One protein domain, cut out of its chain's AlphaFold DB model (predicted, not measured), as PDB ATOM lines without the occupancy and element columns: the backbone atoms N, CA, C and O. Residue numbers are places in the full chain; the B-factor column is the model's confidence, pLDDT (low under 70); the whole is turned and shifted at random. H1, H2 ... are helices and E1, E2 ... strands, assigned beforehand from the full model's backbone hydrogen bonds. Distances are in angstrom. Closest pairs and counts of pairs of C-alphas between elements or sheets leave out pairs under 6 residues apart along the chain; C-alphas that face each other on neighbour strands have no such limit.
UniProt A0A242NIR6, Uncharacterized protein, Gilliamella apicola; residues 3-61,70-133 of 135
ATOM      1  N   SER A   3      30.114  60.358 -38.759       84.94
ATOM      2  CA  SER A   3      30.824  60.081 -40.011       84.94
ATOM      3  C   SER A   3      31.720  58.862 -39.821       84.94
ATOM      4  O   SER A   3      32.402  58.752 -38.803       84.94
ATOM      5  N   LEU A   4      31.714  57.956 -40.791       85.00
ATOM      6  CA  LEU A   4      32.635  56.829 -40.801       85.00
ATOM      7  C   LEU A   4      34.012  57.264 -41.299       85.00
ATOM      8  O   LEU A   4      34.116  58.086 -42.210       85.00
ATOM      9  N   ASN A   5      35.062  56.665 -40.740       84.88
ATOM     10  CA  ASN A   5      36.404  56.780 -41.295       84.88
ATOM     11  C   ASN A   5      36.510  55.827 -42.495       84.88
ATOM     12  O   ASN A   5      36.707  54.624 -42.321       84.88
ATOM     13  N   VAL A   6      36.283  56.354 -43.700       86.12
ATOM     14  CA  VAL A   6      36.341  55.587 -44.951       86.12
ATOM     15  C   VAL A   6      37.785  55.555 -45.447       86.12
ATOM     16  O   VAL A   6      38.370  56.595 -45.739       86.12
ATOM     17  N   LYS A   7      38.356  54.356 -45.559       80.94
ATOM     18  CA  LYS A   7      39.737  54.139 -46.020       80.94
ATOM     19  C   LYS A   7      39.839  53.981 -47.536       80.94
ATOM     20  O   LYS A   7      40.931  54.134 -48.084       80.94
ATOM     21  N   SER A   8      38.758  53.558 -48.191       80.44
ATOM     22  CA  SER A   8      38.668  53.370 -49.644       80.44
ATOM     23  C   SER A   8      37.216  53.142 -50.064       80.44
ATOM     24  O   SER A   8      36.451  52.554 -49.300       80.44
ATOM     25  N   ALA A   9      36.849  53.571 -51.268       84.81
ATOM     26  CA  ALA A   9      35.592  53.225 -51.924       84.81
ATOM     27  C   ALA A   9      35.788  53.187 -53.443       84.81
ATOM     28  O   ALA A   9      36.686  53.850 -53.965       84.81
ATOM     29  N   ASN A  10      34.940  52.435 -54.145       79.25
ATOM     30  CA  ASN A  10      34.972  52.318 -55.609       79.25
ATOM     31  C   ASN A  10      34.006  53.250 -56.341       79.25
ATOM     32  O   ASN A  10      33.856  53.173 -57.557       79.25
ATOM     33  N   PHE A  11      33.324  54.100 -55.588       84.25
ATOM     34  CA  PHE A  11      32.298  54.997 -56.075       84.25
ATOM     35  C   PHE A  11      32.492  56.369 -55.442       84.25
ATOM     36  O   PHE A  11      33.037  56.494 -54.343       84.25
ATOM     37  N   THR A  12      32.021  57.406 -56.124       87.00
ATOM     38  CA  THR A  12      32.016  58.761 -55.575       87.00
ATOM     39  C   THR A  12      30.959  58.873 -54.484       87.00
ATOM     40  O   THR A  12      29.798  58.533 -54.704       87.00
ATOM     41  N   TYR A  13      31.356  59.393 -53.325       90.06
ATOM     42  CA  TYR A  13      30.465  59.694 -52.208       90.06
ATOM     43  C   TYR A  13      30.803  61.067 -51.627       90.06
ATOM     44  O   TYR A  13      31.959  61.486 -51.613       90.06
ATOM     45  N   LYS A  14      29.793  61.765 -51.111       91.44
ATOM     46  CA  LYS A  14      29.955  62.977 -50.296       91.44
ATOM     47  C   LYS A  14      30.174  62.616 -48.834       91.44
ATOM     48  O   LYS A  14      31.015  63.215 -48.166       91.44
ATOM     49  N   LYS A  15      29.396  61.662 -48.311       91.31
ATOM     50  CA  LYS A  15      29.462  61.268 -46.898       91.31
ATOM     51  C   LYS A  15      28.948  59.856 -46.671       91.31
ATOM     52  O   LYS A  15      27.825  59.534 -47.049       91.31
ATOM     53  N   ILE A  16      29.728  59.063 -45.939       92.12
ATOM     54  CA  ILE A  16      29.274  57.792 -45.372       92.12
ATOM     55  C   ILE A  16      29.176  57.950 -43.854       92.12
ATOM     56  O   ILE A  16      30.095  58.453 -43.203       92.12
ATOM     57  N   SER A  17      28.038  57.572 -43.274       91.69
ATOM     58  CA  SER A  17      27.803  57.712 -41.834       91.69
ATOM     59  C   SER A  17      26.982  56.569 -41.261       91.69
ATOM     60  O   SER A  17      26.246  55.901 -41.981       91.69
ATOM     61  N   ILE A  18      27.109  56.356 -39.950       89.56
ATOM     62  CA  ILE A  18      26.284  55.409 -39.200       89.56
ATOM     63  C   ILE A  18      25.421  56.171 -38.201       89.56
ATOM     64  O   ILE A  18      25.872  57.099 -37.515       89.56
ATOM     65  N   LEU A  19      24.164  55.751 -38.101       88.94
ATOM     66  CA  LEU A  19      23.247  56.169 -37.050       88.94
ATOM     67  C   LEU A  19      22.267  55.034 -36.766       88.94
ATOM     68  O   LEU A  19      21.671  54.516 -37.703       88.94
ATOM     69  N   PHE A  20      22.091  54.688 -35.485       82.81
ATOM     70  CA  PHE A  20      21.180  53.624 -35.042       82.81
ATOM     71  C   PHE A  20      21.279  52.387 -35.939       82.81
ATOM     72  O   PHE A  20      20.315  52.061 -36.618       82.81
ATOM     73  N   ASP A  21      22.477  51.785 -36.028       82.19
ATOM     74  CA  ASP A  21      22.765  50.562 -36.808       82.19
ATOM     75  C   ASP A  21      22.426  50.593 -38.311       82.19
ATOM     76  O   ASP A  21      22.593  49.595 -39.006       82.19
ATOM     77  N   LYS A  22      22.032  51.752 -38.836       89.25
ATOM     78  CA  LYS A  22      21.840  51.985 -40.261       89.25
ATOM     79  C   LYS A  22      23.060  52.677 -40.836       89.25
ATOM     80  O   LYS A  22      23.634  53.587 -40.229       89.25
ATOM     81  N   ILE A  23      23.422  52.245 -42.035       91.19
ATOM     82  CA  ILE A  23      24.481  52.848 -42.832       91.19
ATOM     83  C   ILE A  23      23.824  53.826 -43.798       91.19
ATOM     84  O   ILE A  23      22.810  53.512 -44.419       91.19
ATOM     85  N   PHE A  24      24.400  55.018 -43.902       93.12
ATOM     86  CA  PHE A  24      23.953  56.069 -44.799       93.12
ATOM     87  C   PHE A  24      25.061  56.406 -45.784       93.12
ATOM     88  O   PHE A  24      26.179  56.701 -45.358       93.12
ATOM     89  N   ILE A  25      24.728  56.420 -47.072       93.12
ATOM     90  CA  ILE A  25      25.574  56.916 -48.159       93.12
ATOM     91  C   ILE A  25      24.859  58.126 -48.751       93.12
ATOM     92  O   ILE A  25      23.733  58.003 -49.226       93.12
ATOM     93  N   ASP A  26      25.478  59.301 -48.693       92.56
ATOM     94  CA  ASP A  26      24.916  60.556 -49.214       92.56
ATOM     95  C   ASP A  26      23.493  60.830 -48.704       92.56
ATOM     96  O   ASP A  26      22.584  61.180 -49.457       92.56
ATOM     97  N   ASN A  27      23.304  60.627 -47.397       88.94
ATOM     98  CA  ASN A  27      22.035  60.737 -46.671       88.94
ATOM     99  C   ASN A  27      20.955  59.708 -47.061       88.94
ATOM    100  O   ASN A  27      19.849  59.766 -46.525       88.94
ATOM    101  N   LYS A  28      21.261  58.733 -47.921       91.69
ATOM    102  CA  LYS A  28      20.364  57.619 -48.253       91.69
ATOM    103  C   LYS A  28      20.681  56.409 -47.388       91.69
ATOM    104  O   LYS A  28      21.850  56.074 -47.207       91.69
ATOM    105  N   ILE A  29      19.646  55.761 -46.859       92.56
ATOM    106  CA  ILE A  29      19.788  54.526 -46.081       92.56
ATOM    107  C   ILE A  29      20.217  53.405 -47.029       92.56
ATOM    108  O   ILE A  29      19.631  53.231 -48.092       92.56
ATOM    109  N   VAL A  30      21.223  52.637 -46.623       91.62
ATOM    110  CA  VAL A  30      21.567  51.365 -47.259       91.62
ATOM    111  C   VAL A  30      20.638  50.298 -46.687       91.62
ATOM    112  O   VAL A  30      20.672  50.030 -45.483       91.62
ATOM    113  N   HIS A  31      19.785  49.716 -47.529       91.38
ATOM    114  CA  HIS A  31      18.901  48.626 -47.123       91.38
ATOM    115  C   HIS A  31      19.696  47.329 -46.969       91.38
ATOM    116  O   HIS A  31      20.642  47.086 -47.713       91.38
ATOM    117  N   PHE A  32      19.311  46.473 -46.018       88.31
ATOM    118  CA  PHE A  32      19.996  45.192 -45.813       88.31
ATOM    119  C   PHE A  32      19.903  44.275 -47.036       88.31
ATOM    120  O   PHE A  32      20.838  43.527 -47.293       88.31
ATOM    121  N   ASP A  33      18.834  44.391 -47.826       87.12
ATOM    122  CA  ASP A  33      18.678  43.662 -49.088       87.12
ATOM    123  C   ASP A  33      19.660  44.095 -50.175       87.12
ATOM    124  O   ASP A  33      19.992  43.291 -51.044       87.12
ATOM    125  N   ASP A  34      20.141  45.337 -50.124       88.00
ATOM    126  CA  ASP A  34      21.125  45.853 -51.076       88.00
ATOM    127  C   ASP A  34      22.547  45.444 -50.701       88.00
ATOM    128  O   ASP A  34      23.454  45.559 -51.527       88.00
ATOM    129  N   ILE A  35      22.754  44.986 -49.464       86.12
ATOM    130  CA  ILE A  35      24.055  44.549 -48.977       86.12
ATOM    131  C   ILE A  35      24.308  43.134 -49.484       86.12
ATOM    132  O   ILE A  35      23.589  42.185 -49.176       86.12
ATOM    133  N   GLU A  36      25.373  43.003 -50.256       79.81
ATOM    134  CA  GLU A  36      25.872  41.730 -50.756       79.81
ATOM    135  C   GLU A  36      26.869  41.116 -49.766       79.81
ATOM    136  O   GLU A  36      26.764  39.941 -49.413       79.81
ATOM    137  N   LEU A  37      27.792  41.941 -49.259       76.50
ATOM    138  CA  LEU A  37      28.835  41.534 -48.323       76.50
ATOM    139  C   LEU A  37      28.972  42.563 -47.205       76.50
ATOM    140  O   LEU A  37      29.025  43.764 -47.457       76.50
ATOM    141  N   PHE A  38      29.088  42.080 -45.972       82.69
ATOM    142  CA  PHE A  38      29.473  42.883 -44.818       82.69
ATOM    143  C   PHE A  38      30.385  42.048 -43.927       82.69
ATOM    144  O   PHE A  38      29.905  41.143 -43.240       82.69
ATOM    145  N   ASP A  39      31.689  42.322 -43.965       75.88
ATOM    146  CA  ASP A  39      32.672  41.475 -43.285       75.88
ATOM    147  C   ASP A  39      33.854  42.255 -42.706       75.88
ATOM    148  O   ASP A  39      34.117  43.407 -43.064       75.88
ATOM    149  N   PHE A  40      34.563  41.619 -41.778       78.44
ATOM    150  CA  PHE A  40      35.765  42.154 -41.166       78.44
ATOM    151  C   PHE A  40      36.930  42.208 -42.165       78.44
ATOM    152  O   PHE A  40      37.169  41.281 -42.936       78.44
ATOM    153  N   ALA A  41      37.702  43.293 -42.109       70.75
ATOM    154  CA  ALA A  41      38.884  43.488 -42.934       70.75
ATOM    155  C   ALA A  41      40.118  43.753 -42.050       70.75
ATOM    156  O   ALA A  41      40.213  44.788 -41.383       70.75
ATOM    157  N   SER A  42      41.074  42.816 -42.054       69.81
ATOM    158  CA  SER A  42      42.415  43.003 -41.480       69.81
ATOM    159  C   SER A  42      43.286  43.880 -42.390       69.81
ATOM    160  O   SER A  42      42.923  44.151 -43.530       69.81
ATOM    161  N   GLU A  43      44.444  44.345 -41.921       67.38
ATOM    162  CA  GLU A  43      45.338  45.172 -42.751       67.38
ATOM    163  C   GLU A  43      45.879  44.427 -43.973       67.38
ATOM    164  O   GLU A  43      45.982  45.026 -45.046       67.38
ATOM    165  N   ASP A  44      46.152  43.132 -43.832       63.88
ATOM    166  CA  ASP A  44      46.568  42.270 -44.937       63.88
ATOM    167  C   ASP A  44      45.423  42.091 -45.941       63.88
ATOM    168  O   ASP A  44      45.609  42.372 -47.125       63.88
ATOM    169  N   ASN A  45      44.198  41.822 -45.465       62.47
ATOM    170  CA  ASN A  45      43.013  41.762 -46.327       62.47
ATOM    171  C   ASN A  45      42.758  43.098 -47.024       62.47
ATOM    172  O   ASN A  45      42.369  43.122 -48.179       62.47
ATOM    173  N   ILE A  46      42.941  44.235 -46.348       65.50
ATOM    174  CA  ILE A  46      42.725  45.553 -46.957       65.50
ATOM    175  C   ILE A  46      43.707  45.768 -48.106       65.50
ATOM    176  O   ILE A  46      43.313  46.329 -49.127       65.50
ATOM    177  N   LYS A  47      44.970  45.353 -47.956       64.38
ATOM    178  CA  LYS A  47      45.960  45.431 -49.037       64.38
ATOM    179  C   LYS A  47      45.579  44.510 -50.187       64.38
ATOM    180  O   LYS A  47      45.613  44.965 -51.323       64.38
ATOM    181  N   GLU A  48      45.146  43.285 -49.906       64.50
ATOM    182  CA  GLU A  48      44.668  42.353 -50.932       64.50
ATOM    183  C   GLU A  48      43.404  42.851 -51.639       64.50
ATOM    184  O   GLU A  48      43.360  42.849 -52.862       64.50
ATOM    185  N   ILE A  49      42.406  43.361 -50.912       63.88
ATOM    186  CA  ILE A  49      41.167  43.929 -51.472       63.88
ATOM    187  C   ILE A  49      41.483  45.164 -52.326       63.88
ATOM    188  O   ILE A  49      40.887  45.359 -53.380       63.88
ATOM    189  N   LYS A  50      42.435  46.002 -51.896       60.59
ATOM    190  CA  LYS A  50      42.891  47.175 -52.662       60.59
ATOM    191  C   LYS A  50      43.750  46.804 -53.875       60.59
ATOM    192  O   LYS A  50      43.703  47.517 -54.872       60.59
ATOM    193  N   SER A  51      44.553  45.744 -53.771       56.06
ATOM    194  CA  SER A  51      45.477  45.270 -54.809       56.06
ATOM    195  C   SER A  51      44.822  44.309 -55.802       56.06
ATOM    196  O   SER A  51      45.345  44.137 -56.900       56.06
ATOM    197  N   SER A  52      43.688  43.702 -55.447       54.69
ATOM    198  CA  SER A  52      42.799  42.977 -56.357       54.69
ATOM    199  C   SER A  52      42.099  44.008 -57.237       54.69
ATOM    200  O   SER A  52      40.965  44.416 -57.002       54.69
ATOM    201  N   ILE A  53      42.865  44.518 -58.197       45.47
ATOM    202  CA  ILE A  53      42.470  45.437 -59.260       45.47
ATOM    203  C   ILE A  53      41.069  45.050 -59.760       45.47
ATOM    204  O   ILE A  53      40.851  43.918 -60.173       45.47
ATOM    205  N   SER A  54      40.136  46.004 -59.767       45.44
ATOM    206  CA  SER A  54      38.727  45.836 -60.150       45.44
ATOM    207  C   SER A  54      37.843  45.135 -59.115       45.44
ATOM    208  O   SER A  54      37.729  43.915 -59.061       45.44
ATOM    209  N   TRP A  55      36.966  45.922 -58.496       58.66
ATOM    210  CA  TRP A  55      35.660  45.477 -57.987       58.66
ATOM    211  C   TRP A  55      34.799  44.712 -59.031       58.66
ATOM    212  O   TRP A  55      33.691  44.296 -58.723       58.66
ATOM    213  N   GLY A  56      35.302  44.508 -60.257       47.53
ATOM    214  CA  GLY A  56      34.696  43.769 -61.364       47.53
ATOM    215  C   GLY A  56      34.740  42.239 -61.265       47.53
ATOM    216  O   GLY A  56      34.232  41.589 -62.169       47.53
ATOM    217  N   VAL A  57      35.289  41.648 -60.195       47.19
ATOM    218  CA  VAL A  57      35.193  40.186 -59.931       47.19
ATOM    219  C   VAL A  57      34.700  39.864 -58.507       47.19
ATOM    220  O   VAL A  57      34.596  38.698 -58.122       47.19
ATOM    221  N   ALA A  58      34.352  40.889 -57.717       49.41
ATOM    222  CA  ALA A  58      34.003  40.757 -56.295       49.41
ATOM    223  C   ALA A  58      32.707  39.961 -56.031       49.41
ATOM    224  O   ALA A  58      32.464  39.552 -54.901       49.41
ATOM    225  N   GLY A  59      31.911  39.699 -57.072       44.19
ATOM    226  CA  GLY A  59      30.708  38.877 -56.981       44.19
ATOM    227  C   GLY A  59      30.922  37.375 -57.205       44.19
ATOM    228  O   GLY A  59      29.965  36.640 -57.026       44.19
ATOM    229  N   ALA A  60      32.111  36.894 -57.615       42.66
ATOM    230  CA  ALA A  60      32.292  35.487 -58.029       42.66
ATOM    231  C   ALA A  60      33.449  34.716 -57.351       42.66
ATOM    232  O   ALA A  60      33.367  33.494 -57.263       42.66
ATOM    233  N   LEU A  61      34.503  35.373 -56.842       41.84
ATOM    234  CA  LEU A  61      35.703  34.683 -56.314       41.84
ATOM    235  C   LEU A  61      35.977  34.877 -54.810       41.84
ATOM    236  O   LEU A  61      36.856  34.221 -54.261       41.84
ATOM    237  N   ALA A  70      36.430  36.909 -37.978       47.69
ATOM    238  CA  ALA A  70      35.682  37.404 -36.819       47.69
ATOM    239  C   ALA A  70      36.177  36.805 -35.483       47.69
ATOM    240  O   ALA A  70      36.061  37.458 -34.445       47.69
ATOM    241  N   GLY A  71      36.790  35.612 -35.495       42.38
ATOM    242  CA  GLY A  71      37.369  34.988 -34.297       42.38
ATOM    243  C   GLY A  71      38.613  35.708 -33.760       42.38
ATOM    244  O   GLY A  71      38.864  35.691 -32.557       42.38
ATOM    245  N   LEU A  72      39.361  36.407 -34.622       46.06
ATOM    246  CA  LEU A  72      40.605  37.094 -34.252       46.06
ATOM    247  C   LEU A  72      40.377  38.523 -33.731       46.06
ATOM    248  O   LEU A  72      41.208  39.066 -33.002       46.06
ATOM    249  N   LEU A  73      39.227  39.124 -34.054       52.28
ATOM    250  CA  LEU A  73      38.805  40.426 -33.528       52.28
ATOM    251  C   LEU A  73      38.644  40.440 -32.001       52.28
ATOM    252  O   LEU A  73      38.783  41.494 -31.384       52.28
ATOM    253  N   LEU A  74      38.381  39.281 -31.391       50.34
ATOM    254  CA  LEU A  74      38.253  39.128 -29.942       50.34
ATOM    255  C   LEU A  74      39.614  39.062 -29.216       50.34
ATOM    256  O   LEU A  74      39.643  39.129 -27.991       50.34
ATOM    257  N   GLY A  75      40.734  38.951 -29.946       48.06
ATOM    258  CA  GLY A  75      42.071  38.715 -29.382       48.06
ATOM    259  C   GLY A  75      42.986  39.939 -29.248       48.06
ATOM    260  O   GLY A  75      44.137  39.780 -28.852       48.06
ATOM    261  N   GLY A  76      42.537  41.156 -29.582       47.56
ATOM    262  CA  GLY A  76      43.419  42.330 -29.617       47.56
ATOM    263  C   GLY A  76      42.753  43.632 -29.188       47.56
ATOM    264  O   GLY A  76      41.602  43.898 -29.512       47.56
ATOM    265  N   ASN A  77      43.524  44.473 -28.496       51.41
ATOM    266  CA  ASN A  77      43.159  45.757 -27.880       51.41
ATOM    267  C   ASN A  77      42.841  46.869 -28.917       51.41
ATOM    268  O   ASN A  77      43.388  47.973 -28.873       51.41
ATOM    269  N   LYS A  78      42.018  46.574 -29.930       56.00
ATOM    270  CA  LYS A  78      41.740  47.470 -31.058       56.00
ATOM    271  C   LYS A  78      40.454  48.248 -30.791       56.00
ATOM    272  O   LYS A  78      39.347  47.739 -30.937       56.00
ATOM    273  N   LYS A  79      40.621  49.523 -30.420       67.19
ATOM    274  CA  LYS A  79      39.538  50.502 -30.203       67.19
ATOM    275  C   LYS A  79      38.613  50.667 -31.422       67.19
ATOM    276  O   LYS A  79      37.491  51.144 -31.274       67.19
ATOM    277  N   GLU A  80      39.065  50.252 -32.606       72.31
ATOM    278  CA  GLU A  80      38.317  50.305 -33.859       72.31
ATOM    279  C   GLU A  80      38.493  49.015 -34.672       72.31
ATOM    280  O   GLU A  80      39.562  48.408 -34.713       72.31
ATOM    281  N   THR A  81      37.419  48.613 -35.338       77.12
ATOM    282  CA  THR A  81      37.307  47.470 -36.242       77.12
ATOM    283  C   THR A  81      37.112  47.986 -37.660       77.12
ATOM    284  O   THR A  81      36.229  48.809 -37.905       77.12
ATOM    285  N   THR A  82      37.935  47.514 -38.595       82.25
ATOM    286  CA  THR A  82      37.784  47.841 -40.018       82.25
ATOM    287  C   THR A  82      36.952  46.769 -40.700       82.25
ATOM    288  O   THR A  82      37.139  45.585 -40.445       82.25
ATOM    289  N   PHE A  83      36.025  47.187 -41.548       82.06
ATOM    290  CA  PHE A  83      35.127  46.307 -42.272       82.06
ATOM    291  C   PHE A  83      35.041  46.721 -43.737       82.06
ATOM    292  O   PHE A  83      35.330  47.867 -44.099       82.06
ATOM    293  N   VAL A  84      34.615  45.778 -44.564       82.44
ATOM    294  CA  VAL A  84      34.247  45.985 -45.960       82.44
ATOM    295  C   VAL A  84      32.737  45.830 -46.103       82.44
ATOM    296  O   VAL A  84      32.132  44.950 -45.489       82.44
ATOM    297  N   LEU A  85      32.124  46.699 -46.903       85.25
ATOM    298  CA  LEU A  85      30.740  46.566 -47.338       85.25
ATOM    299  C   LEU A  85      30.710  46.557 -48.864       85.25
ATOM    300  O   LEU A  85      31.164  47.521 -49.480       85.25
ATOM    301  N   SER A  86      30.144  45.499 -49.447       82.06
ATOM    302  CA  SER A  86      29.771  45.433 -50.864       82.06
ATOM    303  C   SER A  86      28.259  45.454 -51.010       82.06
ATOM    304  O   SER A  86      27.534  44.847 -50.217       82.06
ATOM    305  N   MET A  87      27.786  46.160 -52.024       86.06
ATOM    306  CA  MET A  87      26.386  46.243 -52.401       86.06
ATOM    307  C   MET A  87      26.157  45.473 -53.697       86.06
ATOM    308  O   MET A  87      26.981  45.550 -54.602       86.06
ATOM    309  N   LYS A  88      24.965  44.890 -53.859       81.94
ATOM    310  CA  LYS A  88      24.546  44.174 -55.082       81.94
ATOM    311  C   LYS A  88      24.649  45.011 -56.363       81.94
ATOM    312  O   LYS A  88      24.742  44.482 -57.459       81.94
ATOM    313  N   SER A  89      24.630  46.337 -56.222       77.62
ATOM    314  CA  SER A  89      24.850  47.287 -57.323       77.62
ATOM    315  C   SER A  89      26.309  47.378 -57.801       77.62
ATOM    316  O   SER A  89      26.602  48.184 -58.682       77.62
ATOM    317  N   GLY A  90      27.235  46.623 -57.200       76.56
ATOM    318  CA  GLY A  90      28.676  46.679 -57.463       76.56
ATOM    319  C   GLY A  90      29.407  47.801 -56.717       76.56
ATOM    320  O   GLY A  90      30.620  47.943 -56.850       76.56
ATOM    321  N   LYS A  91      28.693  48.616 -55.929       84.25
ATOM    322  CA  LYS A  91      29.290  49.665 -55.090       84.25
ATOM    323  C   LYS A  91      29.837  49.076 -53.812       84.25
ATOM    324  O   LYS A  91      29.156  48.292 -53.159       84.25
ATOM    325  N   ALA A  92      31.003  49.539 -53.396       82.88
ATOM    326  CA  ALA A  92      31.604  49.024 -52.189       82.88
ATOM    327  C   ALA A  92      32.660  49.947 -51.584       82.88
ATOM    328  O   ALA A  92      33.252  50.801 -52.255       82.88
ATOM    329  N   PHE A  93      32.861  49.792 -50.278       84.62
ATOM    330  CA  PHE A  93      33.769  50.618 -49.496       84.62
ATOM    331  C   PHE A  93      34.355  49.866 -48.300       84.62
ATOM    332  O   PHE A  93      33.806  48.873 -47.823       84.62
ATOM    333  N   ILE A  94      35.468  50.387 -47.789       83.50
ATOM    334  CA  ILE A  94      36.142  49.933 -46.574       83.50
ATOM    335  C   ILE A  94      36.102  51.075 -45.565       83.50
ATOM    336  O   ILE A  94      36.549  52.188 -45.865       83.50
ATOM    337  N   ALA A  95      35.612  50.805 -44.358       86.25
ATOM    338  CA  ALA A  95      35.534  51.797 -43.293       86.25
ATOM    339  C   ALA A  95      35.857  51.203 -41.921       86.25
ATOM    340  O   ALA A  95      35.774  49.996 -41.714       86.25
ATOM    341  N   SER A  96      36.212  52.064 -40.972       84.50
ATOM    342  CA  SER A  96      36.475  51.679 -39.585       84.50
ATOM    343  C   SER A  96      35.388  52.205 -38.650       84.50
ATOM    344  O   SER A  96      34.903  53.328 -38.802       84.50
ATOM    345  N   THR A  97      34.976  51.377 -37.690       86.12
ATOM    346  CA  THR A  97      33.981  51.721 -36.664       86.12
ATOM    347  C   THR A  97      34.256  50.993 -35.350       86.12
ATOM    348  O   THR A  97      35.149  50.157 -35.264       86.12
ATOM    349  N   LYS A  98      33.485  51.287 -34.302       86.38
ATOM    350  CA  LYS A  98      33.604  50.591 -33.015       86.38
ATOM    351  C   LYS A  98      33.210  49.109 -33.155       86.38
ATOM    352  O   LYS A  98      32.198  48.833 -33.808       86.38
ATOM    353  N   PRO A  99      33.913  48.169 -32.495       81.19
ATOM    354  CA  PRO A  99      33.602  46.736 -32.567       81.19
ATOM    355  C   PRO A  99      32.139  46.411 -32.220       81.19
ATOM    356  O   PRO A  99      31.466  45.660 -32.918       81.19
ATOM    357  N   GLU A 100      31.606  47.055 -31.180       83.56
ATOM    358  CA  GLU A 100      30.209  46.919 -30.748       83.56
ATOM    359  C   GLU A 100      29.191  47.337 -31.823       83.56
ATOM    360  O   GLU A 100      28.148  46.698 -31.977       83.56
ATOM    361  N   THR A 101      29.486  48.387 -32.593       86.56
ATOM    362  CA  THR A 101      28.635  48.850 -33.698       86.56
ATOM    363  C   THR A 101      28.687  47.865 -34.858       86.56
ATOM    364  O   THR A 101      27.641  47.514 -35.399       86.56
ATOM    365  N   PHE A 102      29.884  47.387 -35.206       84.75
ATOM    366  CA  PHE A 102      30.075  46.380 -36.248       84.75
ATOM    367  C   PHE A 102      29.271  45.105 -35.951       84.75
ATOM    368  O   PHE A 102      28.455  44.694 -36.775       84.75
ATOM    369  N   LEU A 103      29.411  44.543 -34.746       84.56
ATOM    370  CA  LEU A 103      28.704  43.322 -34.340       84.56
ATOM    371  C   LEU A 103      27.178  43.494 -34.348       84.56
ATOM    372  O   LEU A 103      26.451  42.594 -34.774       84.56
ATOM    373  N   LYS A 104      26.670  44.656 -33.913       88.00
ATOM    374  CA  LYS A 104      25.229  44.964 -33.961       88.00
ATOM    375  C   LYS A 104      24.697  44.973 -35.394       88.00
ATOM    376  O   LYS A 104      23.632  44.406 -35.640       88.00
ATOM    377  N   ILE A 105      25.426  45.593 -36.321       88.25
ATOM    378  CA  ILE A 105      25.053  45.656 -37.740       88.25
ATOM    379  C   ILE A 105      25.116  44.258 -38.358       88.25
ATOM    380  O   ILE A 105      24.137  43.815 -38.954       88.25
ATOM    381  N   GLN A 106      26.211  43.525 -38.138       86.00
ATOM    382  CA  GLN A 106      26.395  42.169 -38.656       86.00
ATOM    383  C   GLN A 106      25.269  41.232 -38.198       86.00
ATOM    384  O   GLN A 106      24.656  40.546 -39.013       86.00
ATOM    385  N   LYS A 107      24.918  41.264 -36.906       88.44
ATOM    386  CA  LYS A 107      23.810  40.467 -36.359       88.44
ATOM    387  C   LYS A 107      22.468  40.804 -37.018       88.44
ATOM    388  O   LYS A 107      21.671  39.900 -37.259       88.44
ATOM    389  N   LYS A 108      22.199  42.083 -37.300       89.19
ATOM    390  CA  LYS A 108      20.961  42.518 -37.969       89.19
ATOM    391  C   LYS A 108      20.909  42.081 -39.432       89.19
ATOM    392  O   LYS A 108      19.869  41.585 -39.853       89.19
ATOM    393  N   ILE A 109      22.019  42.200 -40.162       87.12
ATOM    394  CA  ILE A 109      22.130  41.732 -41.551       87.12
ATOM    395  C   ILE A 109      21.889  40.220 -41.618       87.12
ATOM    396  O   ILE A 109      21.064  39.776 -42.410       87.12
ATOM    397  N   ASN A 110      22.537  39.436 -40.750       85.12
ATOM    398  CA  ASN A 110      22.360  37.981 -40.722       85.12
ATOM    399  C   ASN A 110      20.913  37.597 -40.399       85.12
ATOM    400  O   ASN A 110      20.297  36.854 -41.154       85.12
ATOM    401  N   LYS A 111      20.320  38.203 -39.359       87.94
ATOM    402  CA  LYS A 111      18.913  37.965 -39.005       87.94
ATOM    403  C   LYS A 111      17.955  38.288 -40.157       87.94
ATOM    404  O   LYS A 111      16.981  37.569 -40.359       87.94
ATOM    405  N   HIS A 112      18.205  39.375 -40.888       87.44
ATOM    406  CA  HIS A 112      17.406  39.748 -42.059       87.44
ATOM    407  C   HIS A 112      17.538  38.715 -43.183       87.44
ATOM    408  O   HIS A 112      16.529  38.273 -43.723       87.44
ATOM    409  N   ARG A 113      18.762  38.264 -43.484       81.31
ATOM    410  CA  ARG A 113      19.011  37.218 -44.492       81.31
ATOM    411  C   ARG A 113      18.332  35.896 -44.133       81.31
ATOM    412  O   ARG A 113      17.710  35.293 -45.002       81.31
ATOM    413  N   ASP A 114      18.403  35.480 -42.871       84.19
ATOM    414  CA  ASP A 114      17.754  34.255 -42.386       84.19
ATOM    415  C   ASP A 114      16.226  34.336 -42.520       84.19
ATOM    416  O   ASP A 114      15.576  33.376 -42.943       84.19
ATOM    417  N   TYR A 115      15.648  35.502 -42.217       85.94
ATOM    418  CA  TYR A 115      14.215  35.750 -42.371       85.94
ATOM    419  C   TYR A 115      13.769  35.665 -43.836       85.94
ATOM    420  O   TYR A 115      12.830  34.933 -44.147       85.94
ATOM    421  N   VAL A 116      14.474  36.351 -44.744       83.81
ATOM    422  CA  VAL A 116      14.176  36.326 -46.187       83.81
ATOM    423  C   VAL A 116      14.294  34.909 -46.749       83.81
ATOM    424  O   VAL A 116      13.429  34.481 -47.511       83.81
ATOM    425  N   LYS A 117      15.316  34.152 -46.333       83.25
ATOM    426  CA  LYS A 117      15.493  32.755 -46.745       83.25
ATOM    427  C   LYS A 117      14.324  31.875 -46.289       83.25
ATOM    428  O   LYS A 117      13.724  31.193 -47.109       83.25
ATOM    429  N   THR A 118      13.954  31.960 -45.010       84.12
ATOM    430  CA  THR A 118      12.849  31.168 -44.438       84.12
ATOM    431  C   THR A 118      11.522  31.453 -45.148       84.12
ATOM    432  O   THR A 118      10.745  30.540 -45.411       84.12
ATOM    433  N   MET A 119      11.255  32.717 -45.496       81.44
ATOM    434  CA  MET A 119      10.056  33.090 -46.254       81.44
ATOM    435  C   MET A 119      10.059  32.560 -47.689       81.44
ATOM    436  O   MET A 119       9.022  32.094 -48.159       81.44
ATOM    437  N   GLY A 120      11.206  32.608 -48.370       76.56
ATOM    438  CA  GLY A 120      11.359  32.032 -49.707       76.56
ATOM    439  C   GLY A 120      11.109  30.523 -49.715       76.56
ATOM    440  O   GLY A 120      10.335  30.035 -50.536       76.56
ATOM    441  N   ASP A 121      11.682  29.804 -48.748       81.81
ATOM    442  CA  ASP A 121      11.506  28.354 -48.607       81.81
ATOM    443  C   ASP A 121      10.030  27.986 -48.342       81.81
ATOM    444  O   ASP A 121       9.499  27.046 -48.939       81.81
ATOM    445  N   MET A 122       9.323  28.770 -47.513       73.75
ATOM    446  CA  MET A 122       7.881  28.594 -47.282       73.75
ATOM    447  C   MET A 122       7.059  28.797 -48.560       73.75
ATOM    448  O   MET A 122       6.177  27.987 -48.852       73.75
ATOM    449  N   TYR A 123       7.359  29.832 -49.345       72.25
ATOM    450  CA  TYR A 123       6.637  30.109 -50.587       72.25
ATOM    451  C   TYR A 123       6.809  28.968 -51.608       72.25
ATOM    452  O   TYR A 123       5.818  28.418 -52.091       72.25
ATOM    453  N   ILE A 124       8.044  28.510 -51.835       72.75
ATOM    454  CA  ILE A 124       8.347  27.405 -52.765       72.75
ATOM    455  C   ILE A 124       7.667  26.093 -52.326       72.75
ATOM    456  O   ILE A 124       7.165  25.336 -53.163       72.75
ATOM    457  N   SER A 125       7.593  25.827 -51.016       68.06
ATOM    458  CA  SER A 125       6.905  24.639 -50.486       68.06
ATOM    459  C   SER A 125       5.388  24.654 -50.734       68.06
ATOM    460  O   SER A 125       4.788  23.604 -50.987       68.06
ATOM    461  N   SER A 126       4.772  25.841 -50.720       65.50
ATOM    462  CA  SER A 126       3.339  26.004 -50.988       65.50
ATOM    463  C   SER A 126       2.994  25.786 -52.465       65.50
ATOM    464  O   SER A 126       1.994  25.138 -52.771       65.50
ATOM    465  N   GLU A 127       3.865  26.221 -53.378       66.62
ATOM    466  CA  GLU A 127       3.697  26.049 -54.828       66.62
ATOM    467  C   GLU A 127       3.893  24.580 -55.243       66.62
ATOM    468  O   GLU A 127       3.085  24.013 -55.978       66.62
ATOM    469  N   SER A 128       4.885  23.910 -54.647       59.78
ATOM    470  CA  SER A 128       5.165  22.480 -54.864       59.78
ATOM    471  C   SER A 128       4.048  21.552 -54.355       59.78
ATOM    472  O   SER A 128       3.893  20.428 -54.838       59.78
ATOM    473  N   SER A 129       3.269  22.006 -53.366       58.69
ATOM    474  CA  SER A 129       2.123  21.261 -52.826       58.69
ATOM    475  C   SER A 129       0.868  21.415 -53.692       58.69
ATOM    476  O   SER A 129       0.064  20.490 -53.758       58.69
ATOM    477  N   HIS A 130       0.712  22.551 -54.385       56.44
ATOM    478  CA  HIS A 130      -0.388  22.771 -55.330       56.44
ATOM    479  C   HIS A 130      -0.220  21.932 -56.606       56.44
ATOM    480  O   HIS A 130      -1.181  21.323 -57.065       56.44
ATOM    481  N   ASP A 131       1.000  21.837 -57.142       59.25
ATOM    482  CA  ASP A 131       1.285  21.103 -58.389       59.25
ATOM    483  C   ASP A 131       1.186  19.567 -58.217       59.25
ATOM    484  O   ASP A 131       0.854  18.832 -59.145       59.25
ATOM    485  N   ASN A 132       1.387  19.060 -56.992       56.59
ATOM    486  CA  ASN A 132       1.163  17.647 -56.657       56.59
ATOM    487  C   ASN A 132      -0.317  17.276 -56.449       56.59
ATOM    488  O   ASN A 132      -0.624  16.091 -56.388       56.59
ATOM    489  N   TYR A 133      -1.232  18.245 -56.332       52.00
ATOM    490  CA  TYR A 133      -2.662  17.971 -56.126       52.00
ATOM    491  C   TYR A 133      -3.437  17.773 -57.443       52.00
ATOM    492  O   TYR A 133      -4.587  17.336 -57.423       52.00
TER     493      TYR A 133
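Overview. This is residues 3 to 61 and 70 to 133 of the 135 residues of an uncharacterized protein of Gilliamella apicola (UniProt A0A242NIR6). A compact body is built round a strongly twisted sheet of four strands, with the short helix H1 over one face and the first part of the long helix H2 over the other; H2 then runs on as an arm, and residues 117 to 133 stick out free. The small hairpin of E2 and E3 is a separate two-stranded piece of the body. The printed part has 123 residues, with six named strands and two named helices in the order E1 E2 E3 E4 H1 E5 E6 H2; the larger sheet runs E1 E6 E5 E4, antiparallel throughout, and the class is mixed. The whole is loose, with a radius of gyration of the C-alphas of 17.2 A, and elongated, spanning 58 by 31 by 30 A.

Arrangement. Start at E1, residues 5 to 9, an edge strand antiparallel to E6, residues 92 to 97; find N 7 and O 94 at 2.8 A. Next come E2, residues 16 to 19, and E3, residues 22 to 25, an antiparallel hairpin with N 24 and O 17 at 2.8 A. The closest C-alphas of E1 and E2 are those of Val 6 and Ile 16, 7.4 A apart. E4, residues 35 to 40, is the other edge strand, antiparallel to E5, residues 81 to 87, with N 84 and O 39 at 2.8 A. E5 and E6 form a hairpin, with N 83 and O 95 at 2.8 A. H1, residues 43 to 51, is on the sheet at a height of 9.6 A, over E6 and, only just, E5, on which 3 of its 9 C-alphas fall. It runs along the strands, at 19 degrees to E6 on the local plane. H2, residues 99 to 131, is on the opposite face at a height of 11.4 A, over E5 and E4. It runs slantwise to the strands, at 39 degrees to E4 on the local plane; its closest C-alphas to E4 are Gln 106 and Phe 38, 6.9 A apart. H1 and H2 are apart. In both helices every O i to N i+4 pair is within hydrogen-bond range.

Along the chain. Find C-alpha 5 at (36.404, 56.780, -41.295), where E1 begins; it runs 11.2 A. E2 covers 10.4 A, E3 10.0 A, E4 14.3 A and H1 12.1 A. E5 covers 19.5 A and E6 15.9 A. Find C-alpha 99 at (33.602, 46.736, -32.567); from there H2 runs 48.7 A to C-alpha 131 at (1.285, 21.103, -58.389).

Size, cuts and confidence. The two C-alphas farthest apart, Asn 77 and Tyr 133, are 60.6 A apart. Residues 62 to 69 are not printed, and C-alphas 61 and 70 are 19.7 A apart across this cut, within the link from H1 to E5. Of the links that are printed whole, none is long. The model's pLDDT is under 70 in residues 42 to 61, 70 to 79 and 125 to 133.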